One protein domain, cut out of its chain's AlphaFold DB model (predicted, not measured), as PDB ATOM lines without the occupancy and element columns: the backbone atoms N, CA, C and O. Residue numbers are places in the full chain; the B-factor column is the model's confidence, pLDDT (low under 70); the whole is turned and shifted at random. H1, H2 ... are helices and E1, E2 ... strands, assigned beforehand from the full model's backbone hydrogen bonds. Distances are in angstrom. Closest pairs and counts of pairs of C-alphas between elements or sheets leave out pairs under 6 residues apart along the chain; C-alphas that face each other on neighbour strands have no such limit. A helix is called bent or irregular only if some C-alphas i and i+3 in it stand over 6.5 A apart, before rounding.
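Overview. This is residues 14 to 69 of the 185 residues of an uncharacterized protein of Spirochaetaceae bacterium (UniProt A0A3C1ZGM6). A small strand hairpin, E1 and E2, sits at one end and leads straight into one kinked helix, H1; after it, residues 45 to 69, with no named element, fold back beside the helix in a wide loop. The printed part has 56 residues, in the order E1, E2, H1, with under half in named elements; the sheet E1 - E2 is antiparallel and the class is mixed, helices and strands. It is only just compact, close to loose, with a radius of gyration of the C-alphas of 12.2 A and spans of 32 by 23 by 17 A.

Arrangement. E1, residues 14 to 17, and E2, residues 23 to 27, form an antiparallel hairpin at 146 degrees, with N 14 and O 26 2.9 A apart, within hydrogen-bond range. H1, residues 28 to 44, follows E2 by a tight link; the closest C-alphas of E1 and H1, Leu 14 and Glu 28, are 5.7 A apart. In H1, 9 of 13 O i to N i+4 pairs are within hydrogen-bond range. Residues 50 to 51 pair with 67 to 68, parallel.

Along the chain. E1 begins at C-alpha 14 (-50.347, -41.468, -27.755) and spans 10.0 A; E2 spans 13.7 A. H1 spans 25.2 A to C-alpha 44 (-39.398, -16.938, -29.414), has a kink of 29 degrees near residue 35, and is only just irregular: C-alphas 33 and 36 are 7.0 A apart.

Size, cuts and confidence. The two C-alphas farthest apart, Ser 22 and Lys 64, are 33.6 A apart. The printed part has no cut, and no printed residue is under 70 in pLDDT.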
ATOM      1  N   LEU A  14     -50.455 -42.169 -29.025       87.56
ATOM      2  CA  LEU A  14     -50.347 -41.468 -27.755       87.56
ATOM      3  C   LEU A  14     -51.747 -41.304 -27.162       87.56
ATOM      4  O   LEU A  14     -52.668 -40.855 -27.842       87.56
ATOM      5  N   VAL A  15     -51.905 -41.654 -25.886       87.75
ATOM      6  CA  VAL A  15     -53.126 -41.356 -25.127       87.75
ATOM      7  C   VAL A  15     -52.928 -40.025 -24.415       87.75
ATOM      8  O   VAL A  15     -51.970 -39.854 -23.657       87.75
ATOM      9  N   SER A  16     -53.824 -39.076 -24.665       87.50
ATOM     10  CA  SER A  16     -53.761 -37.724 -24.114       87.50
ATOM     11  C   SER A  16     -55.099 -37.309 -23.510       87.50
ATOM     12  O   SER A  16     -56.118 -37.961 -23.731       87.50
ATOM     13  N   ARG A  17     -55.085 -36.210 -22.755       88.06
ATOM     14  CA  ARG A  17     -56.275 -35.570 -22.196       88.06
ATOM     15  C   ARG A  17     -56.408 -34.162 -22.754       88.06
ATOM     16  O   ARG A  17     -55.450 -33.392 -22.711       88.06
ATOM     17  N   LEU A  18     -57.591 -33.835 -23.250       86.44
ATOM     18  CA  LEU A  18     -57.925 -32.512 -23.763       86.44
ATOM     19  C   LEU A  18     -58.287 -31.537 -22.636       86.44
ATOM     20  O   LEU A  18     -58.466 -31.925 -21.482       86.44
ATOM     21  N   ASN A  19     -58.409 -30.251 -22.978       82.25
ATOM     22  CA  ASN A  19     -58.771 -29.203 -22.014       82.25
ATOM     23  C   ASN A  19     -60.177 -29.392 -21.422       82.25
ATOM     24  O   ASN A  19     -60.423 -28.949 -20.306       82.25
ATOM     25  N   ASP A  20     -61.076 -30.069 -22.141       84.44
ATOM     26  CA  ASP A  20     -62.409 -30.448 -21.656       84.44
ATOM     27  C   ASP A  20     -62.397 -31.710 -20.769       84.44
ATOM     28  O   ASP A  20     -63.443 -32.159 -20.305       84.44
ATOM     29  N   GLY A  21     -61.216 -32.284 -20.517       81.12
ATOM     30  CA  GLY A  21     -61.030 -33.475 -19.695       81.12
ATOM     31  C   GLY A  21     -61.228 -34.796 -20.435       81.12
ATOM     32  O   GLY A  21     -60.940 -35.842 -19.854       81.12
ATOM     33  N   SER A  22     -61.658 -34.776 -21.699       85.31
ATOM     34  CA  SER A  22     -61.850 -35.998 -22.477       85.31
ATOM     35  C   SER A  22     -60.519 -36.665 -22.838       85.31
ATOM     36  O   SER A  22     -59.504 -36.009 -23.096       85.31
ATOM     37  N   GLU A  23     -60.519 -37.999 -22.825       88.56
ATOM     38  CA  GLU A  23     -59.390 -38.812 -23.272       88.56
ATOM     39  C   GLU A  23     -59.445 -38.990 -24.792       88.56
ATOM     40  O   GLU A  23     -60.489 -39.316 -25.358       88.56
ATOM     41  N   VAL A  24     -58.303 -38.811 -25.456       90.31
ATOM     42  CA  VAL A  24     -58.163 -39.004 -26.902       90.31
ATOM     43  C   VAL A  24     -56.949 -39.850 -27.242       90.31
ATOM     44  O   VAL A  24     -55.925 -39.822 -26.556       90.31
ATOM     45  N   LYS A  25     -57.058 -40.572 -28.357       90.06
ATOM     46  CA  LYS A  25     -55.949 -41.287 -28.989       90.06
ATOM     47  C   LYS A  25     -55.441 -40.453 -30.161       90.06
ATOM     48  O   LYS A  25     -56.230 -40.035 -31.006       90.06
ATOM     49  N   LEU A  26     -54.138 -40.215 -30.197       90.88
ATOM     50  CA  LEU A  26     -53.464 -39.400 -31.204       90.88
ATOM     51  C   LEU A  26     -52.445 -40.251 -31.959       90.88
ATOM     52  O   LEU A  26     -51.792 -41.100 -31.352       90.88
ATOM     53  N   SER A  27     -52.284 -39.998 -33.256       91.19
ATOM     54  CA  SER A  27     -51.171 -40.526 -34.049       91.19
ATOM     55  C   SER A  27     -49.854 -39.992 -33.497       91.19
ATOM     56  O   SER A  27     -49.658 -38.779 -33.381       91.19
ATOM     57  N   GLU A  28     -48.937 -40.899 -33.179       90.38
ATOM     58  CA  GLU A  28     -47.600 -40.541 -32.719       90.38
ATOM     59  C   GLU A  28     -46.848 -39.717 -33.778       90.38
ATOM     60  O   GLU A  28     -46.332 -38.639 -33.480       90.38
ATOM     61  N   TYR A  29     -46.864 -40.170 -35.036       90.31
ATOM     62  CA  TYR A  29     -46.169 -39.507 -36.140       90.31
ATOM     63  C   TYR A  29     -46.683 -38.083 -36.377       90.31
ATOM     64  O   TYR A  29     -45.891 -37.144 -36.493       90.31
ATOM     65  N   LYS A  30     -48.009 -37.900 -36.399       93.06
ATOM     66  CA  LYS A  30     -48.605 -36.576 -36.609       93.06
ATOM     67  C   LYS A  30     -48.295 -35.629 -35.456       93.06
ATOM     68  O   LYS A  30     -48.039 -34.455 -35.697       93.06
ATOM     69  N   VAL A  31     -48.279 -36.125 -34.216       92.25
ATOM     70  CA  VAL A  31     -47.862 -35.320 -33.060       92.25
ATOM     71  C   VAL A  31     -46.393 -34.925 -33.187       92.25
ATOM     72  O   VAL A  31     -46.067 -33.757 -32.996       92.25
ATOM     73  N   PHE A  32     -45.507 -35.855 -33.551       93.12
ATOM     74  CA  PHE A  32     -44.071 -35.583 -33.675       93.12
ATOM     75  C   PHE A  32     -43.763 -34.522 -34.733       93.12
ATOM     76  O   PHE A  32     -42.884 -33.691 -34.510       93.12
ATOM     77  N   ALA A  33     -44.511 -34.505 -35.838       93.44
ATOM     78  CA  ALA A  33     -44.358 -33.512 -36.899       93.44
ATOM     79  C   ALA A  33     -44.636 -32.067 -36.438       93.44
ATOM     80  O   ALA A  33     -44.107 -31.133 -37.033       93.44
ATOM     81  N   LEU A  34     -45.420 -31.880 -35.371       94.06
ATOM     82  CA  LEU A  34     -45.774 -30.559 -34.834       94.06
ATOM     83  C   LEU A  34     -44.804 -30.051 -33.756       94.06
ATOM     84  O   LEU A  34     -44.815 -28.866 -33.422       94.06
ATOM     85  N   ILE A  35     -43.967 -30.925 -33.190       95.56
ATOM     86  CA  ILE A  35     -43.073 -30.558 -32.083       95.56
ATOM     87  C   ILE A  35     -42.033 -29.491 -32.470       95.56
ATOM     88  O   ILE A  35     -41.822 -28.591 -31.657       95.56
ATOM     89  N   PRO A  36     -41.401 -29.512 -33.665       96.81
ATOM     90  CA  PRO A  36     -40.446 -28.471 -34.049       96.81
ATOM     91  C   PRO A  36     -41.037 -27.055 -34.021       96.81
ATOM     92  O   PRO A  36     -40.408 -26.145 -33.490       96.81
ATOM     93  N   GLU A  37     -42.268 -26.875 -34.509       96.94
ATOM     94  CA  GLU A  37     -42.949 -25.574 -34.489       96.94
ATOM     95  C   GLU A  37     -43.233 -25.110 -33.051       96.94
ATOM     96  O   GLU A  37     -43.012 -23.947 -32.711       96.94
ATOM     97  N   ALA A  38     -43.653 -26.028 -32.174       96.81
ATOM     98  CA  ALA A  38     -43.862 -25.729 -30.759       96.81
ATOM     99  C   ALA A  38     -42.555 -25.329 -30.048       96.81
ATOM    100  O   ALA A  38     -42.559 -24.409 -29.230       96.81
ATOM    101  N   ILE A  39     -41.436 -25.982 -30.378       98.06
ATOM    102  CA  ILE A  39     -40.106 -25.625 -29.866       98.06
ATOM    103  C   ILE A  39     -39.733 -24.208 -30.308       98.06
ATOM    104  O   ILE A  39     -39.389 -23.381 -29.467       98.06
ATOM    105  N   GLU A  40     -39.847 -23.896 -31.602       98.06
ATOM    106  CA  GLU A  40     -39.535 -22.559 -32.120       98.06
ATOM    107  C   GLU A  40     -40.405 -21.467 -31.485       98.06
ATOM    108  O   GLU A  40     -39.925 -20.363 -31.221       98.06
ATOM    109  N   ALA A  41     -41.684 -21.758 -31.233       98.12
ATOM    110  CA  ALA A  41     -42.586 -20.834 -30.558       98.12
ATOM    111  C   ALA A  41     -42.144 -20.555 -29.111       98.12
ATOM    112  O   ALA A  41     -42.120 -19.394 -28.706       98.12
ATOM    113  N   LEU A  42     -41.748 -21.587 -28.359       97.94
ATOM    114  CA  LEU A  42     -41.238 -21.440 -26.990       97.94
ATOM    115  C   LEU A  42     -39.902 -20.685 -26.952       97.94
ATOM    116  O   LEU A  42     -39.704 -19.835 -26.090       97.94
ATOM    117  N   GLU A  43     -39.011 -20.925 -27.917       97.69
ATOM    118  CA  GLU A  43     -37.757 -20.170 -28.047       97.69
ATOM    119  C   GLU A  43     -38.006 -18.678 -28.318       97.69
ATOM    120  O   GLU A  43     -37.333 -17.826 -27.741       97.69
ATOM    121  N   LYS A  44     -38.991 -18.338 -29.164       97.94
ATOM    122  CA  LYS A  44     -39.398 -16.938 -29.414       97.94
ATOM    123  C   LYS A  44     -40.026 -16.272 -28.188       97.94
ATOM    124  O   LYS A  44     -40.030 -15.050 -28.111       97.94
ATOM    125  N   GLN A  45     -40.562 -17.064 -27.261       97.75
ATOM    126  CA  GLN A  45     -41.088 -16.605 -25.974       97.75
ATOM    127  C   GLN A  45     -40.008 -16.530 -24.885       97.75
ATOM    128  O   GLN A  45     -40.345 -16.379 -23.716       97.75
ATOM    129  N   GLU A  46     -38.728 -16.648 -25.257       96.81
ATOM    130  CA  GLU A  46     -37.588 -16.560 -24.339       96.81
ATOM    131  C   GLU A  46     -37.623 -17.620 -23.224       96.81
ATOM    132  O   GLU A  46     -37.082 -17.423 -22.135       96.81
ATOM    133  N   ALA A  47     -38.237 -18.780 -23.494       96.62
ATOM    134  CA  ALA A  47     -38.137 -19.921 -22.596       96.62
ATOM    135  C   ALA A  47     -36.659 -20.298 -22.398       96.62
ATOM    136  O   ALA A  47     -35.870 -20.300 -23.341       96.62
ATOM    137  N   THR A  48     -36.281 -20.651 -21.171       95.75
ATOM    138  CA  THR A  48     -34.913 -21.091 -20.855       95.75
ATOM    139  C   THR A  48     -34.764 -22.610 -20.905       95.75
ATOM    140  O   THR A  48     -33.663 -23.114 -21.113       95.75
ATOM    141  N   ILE A  49     -35.871 -23.344 -20.737       96.00
ATOM    142  CA  ILE A  49     -35.952 -24.808 -20.738       96.00
ATOM    143  C   ILE A  49     -37.282 -25.227 -21.381       96.00
ATOM    144  O   ILE A  49     -38.327 -24.633 -21.109       96.00
ATOM    145  N   ILE A  50     -37.264 -26.294 -22.182       96.94
ATOM    146  CA  ILE A  50     -38.463 -26.948 -22.723       96.94
ATOM    147  C   ILE A  50     -38.607 -28.322 -22.076       96.94
ATOM    148  O   ILE A  50     -37.634 -29.056 -21.936       96.94
ATOM    149  N   ALA A  51     -39.825 -28.722 -21.721       95.69
ATOM    150  CA  ALA A  51     -40.098 -30.066 -21.222       95.69
ATOM    151  C   ALA A  51     -41.188 -30.741 -22.051       95.69
ATOM    152  O   ALA A  51     -42.290 -30.210 -22.195       95.69
ATOM    153  N   LEU A  52     -40.911 -31.946 -22.554       94.81
ATOM    154  CA  LEU A  52     -41.955 -32.761 -23.168       94.81
ATOM    155  C   LEU A  52     -42.846 -33.340 -22.072       94.81
ATOM    156  O   LEU A  52     -42.404 -34.150 -21.262       94.81
ATOM    157  N   PHE A  53     -44.124 -32.970 -22.057       92.25
ATOM    158  CA  PHE A  53     -45.077 -33.464 -21.060       92.25
ATOM    159  C   PHE A  53     -45.710 -34.803 -21.478       92.25
ATOM    160  O   PHE A  53     -46.928 -34.974 -21.489       92.25
ATOM    161  N   CYS A  54     -44.872 -35.780 -21.827       91.31
ATOM    162  CA  CYS A  54     -45.282 -37.127 -22.219       91.31
ATOM    163  C   CYS A  54     -44.193 -38.149 -21.853       91.31
ATOM    164  O   CYS A  54     -43.013 -37.813 -21.777       91.31
ATOM    165  N   THR A  55     -44.575 -39.409 -21.641       91.56
ATOM    166  CA  THR A  55     -43.632 -40.521 -21.424       91.56
ATOM    167  C   THR A  55     -43.427 -41.405 -22.654       91.56
ATOM    168  O   THR A  55     -42.694 -42.396 -22.578       91.56
ATOM    169  N   GLY A  56     -44.051 -41.054 -23.784       89.31
ATOM    170  CA  GLY A  56     -43.795 -41.687 -25.076       89.31
ATOM    171  C   GLY A  56     -42.325 -41.575 -25.479       89.31
ATOM    172  O   GLY A  56     -41.580 -40.741 -24.955       89.31
ATOM    173  N   LYS A  57     -41.890 -42.428 -26.404       88.56
ATOM    174  CA  LYS A  57     -40.520 -42.400 -26.914       88.56
ATOM    175  C   LYS A  57     -40.454 -41.474 -28.128       88.56
ATOM    176  O   LYS A  57     -40.737 -41.890 -29.243       88.56
ATOM    177  N   PHE A  58     -40.082 -40.222 -27.894       90.38
ATOM    178  CA  PHE A  58     -39.950 -39.220 -28.950       90.38
ATOM    179  C   PHE A  58     -38.587 -39.335 -29.648       90.38
ATOM    180  O   PHE A  58     -37.609 -39.738 -29.010       90.38
ATOM    181  N   PRO A  59     -38.481 -38.953 -30.933       92.50
ATOM    182  CA  PRO A  59     -37.189 -38.643 -31.523       92.50
ATOM    183  C   PRO A  59     -36.559 -37.442 -30.809       92.50
ATOM    184  O   PRO A  59     -37.236 -36.645 -30.152       92.50
ATOM    185  N   LEU A  60     -35.244 -37.297 -30.954       93.81
ATOM    186  CA  LEU A  60     -34.558 -36.100 -30.483       93.81
ATOM    187  C   LEU A  60     -34.828 -34.952 -31.455       93.81
ATOM    188  O   LEU A  60     -34.730 -35.113 -32.671       93.81
ATOM    189  N   PHE A  61     -35.169 -33.796 -30.900       95.94
ATOM    190  CA  PHE A  61     -35.490 -32.588 -31.643       95.94
ATOM    191  C   PHE A  61     -34.355 -31.588 -31.475       95.94
ATOM    192  O   PHE A  61     -33.707 -31.520 -30.431       95.94
ATOM    193  N   ARG A  62     -34.115 -30.797 -32.517       96.06
ATOM    194  CA  ARG A  62     -33.165 -29.694 -32.446       96.06
ATOM    195  C   ARG A  62     -33.797 -28.538 -31.669       96.06
ATOM    196  O   ARG A  62     -34.929 -28.170 -31.957       96.06
ATOM    197  N   SER A  63     -33.044 -27.950 -30.745       97.12
ATOM    198  CA  SER A  63     -33.398 -26.702 -30.064       97.12
ATOM    199  C   SER A  63     -32.137 -25.928 -29.686       97.12
ATOM    200  O   SER A  63     -31.044 -26.496 -29.615       97.12
ATOM    201  N   LYS A  64     -32.289 -24.618 -29.498       97.31
ATOM    202  CA  LYS A  64     -31.272 -23.698 -28.978       97.31
ATOM    203  C   LYS A  64     -31.149 -23.758 -27.456       97.31
ATOM    204  O   LYS A  64     -30.145 -23.298 -26.924       97.31
ATOM    205  N   ILE A  65     -32.156 -24.304 -26.777       96.25
ATOM    206  CA  ILE A  65     -32.235 -24.423 -25.320       96.25
ATOM    207  C   ILE A  65     -32.412 -25.894 -24.912       96.25
ATOM    208  O   ILE A  65     -32.785 -26.727 -25.744       96.25
ATOM    209  N   PRO A  66     -32.125 -26.261 -23.650       95.94
ATOM    210  CA  PRO A  66     -32.294 -27.630 -23.185       95.94
ATOM    211  C   PRO A  66     -33.737 -28.132 -23.329       95.94
ATOM    212  O   PRO A  66     -34.685 -27.467 -22.910       95.94
ATOM    213  N   ILE A  67     -33.886 -29.350 -23.861       97.06
ATOM    214  CA  ILE A  67     -35.151 -30.093 -23.859       97.06
ATOM    215  C   ILE A  67     -35.054 -31.248 -22.861       97.06
ATOM    216  O   ILE A  67     -34.163 -32.095 -22.940       97.06
ATOM    217  N   VAL A  68     -36.016 -31.316 -21.948       96.19
ATOM    218  CA  VAL A  68     -36.161 -32.381 -20.957       96.19
ATOM    219  C   VAL A  68     -37.070 -33.475 -21.523       96.19
ATOM    220  O   VAL A  68     -38.261 -33.249 -21.754       96.19
ATOM    221  N   TYR A  69     -36.512 -34.673 -21.724       96.25
ATOM    222  CA  TYR A  69     -37.214 -35.857 -22.231       96.25
ATOM    223  C   TYR A  69     -37.524 -36.840 -21.087       96.25
ATOM    224  O   TYR A  69     -36.623 -37.574 -20.667       96.25
TER     225      TYR A  69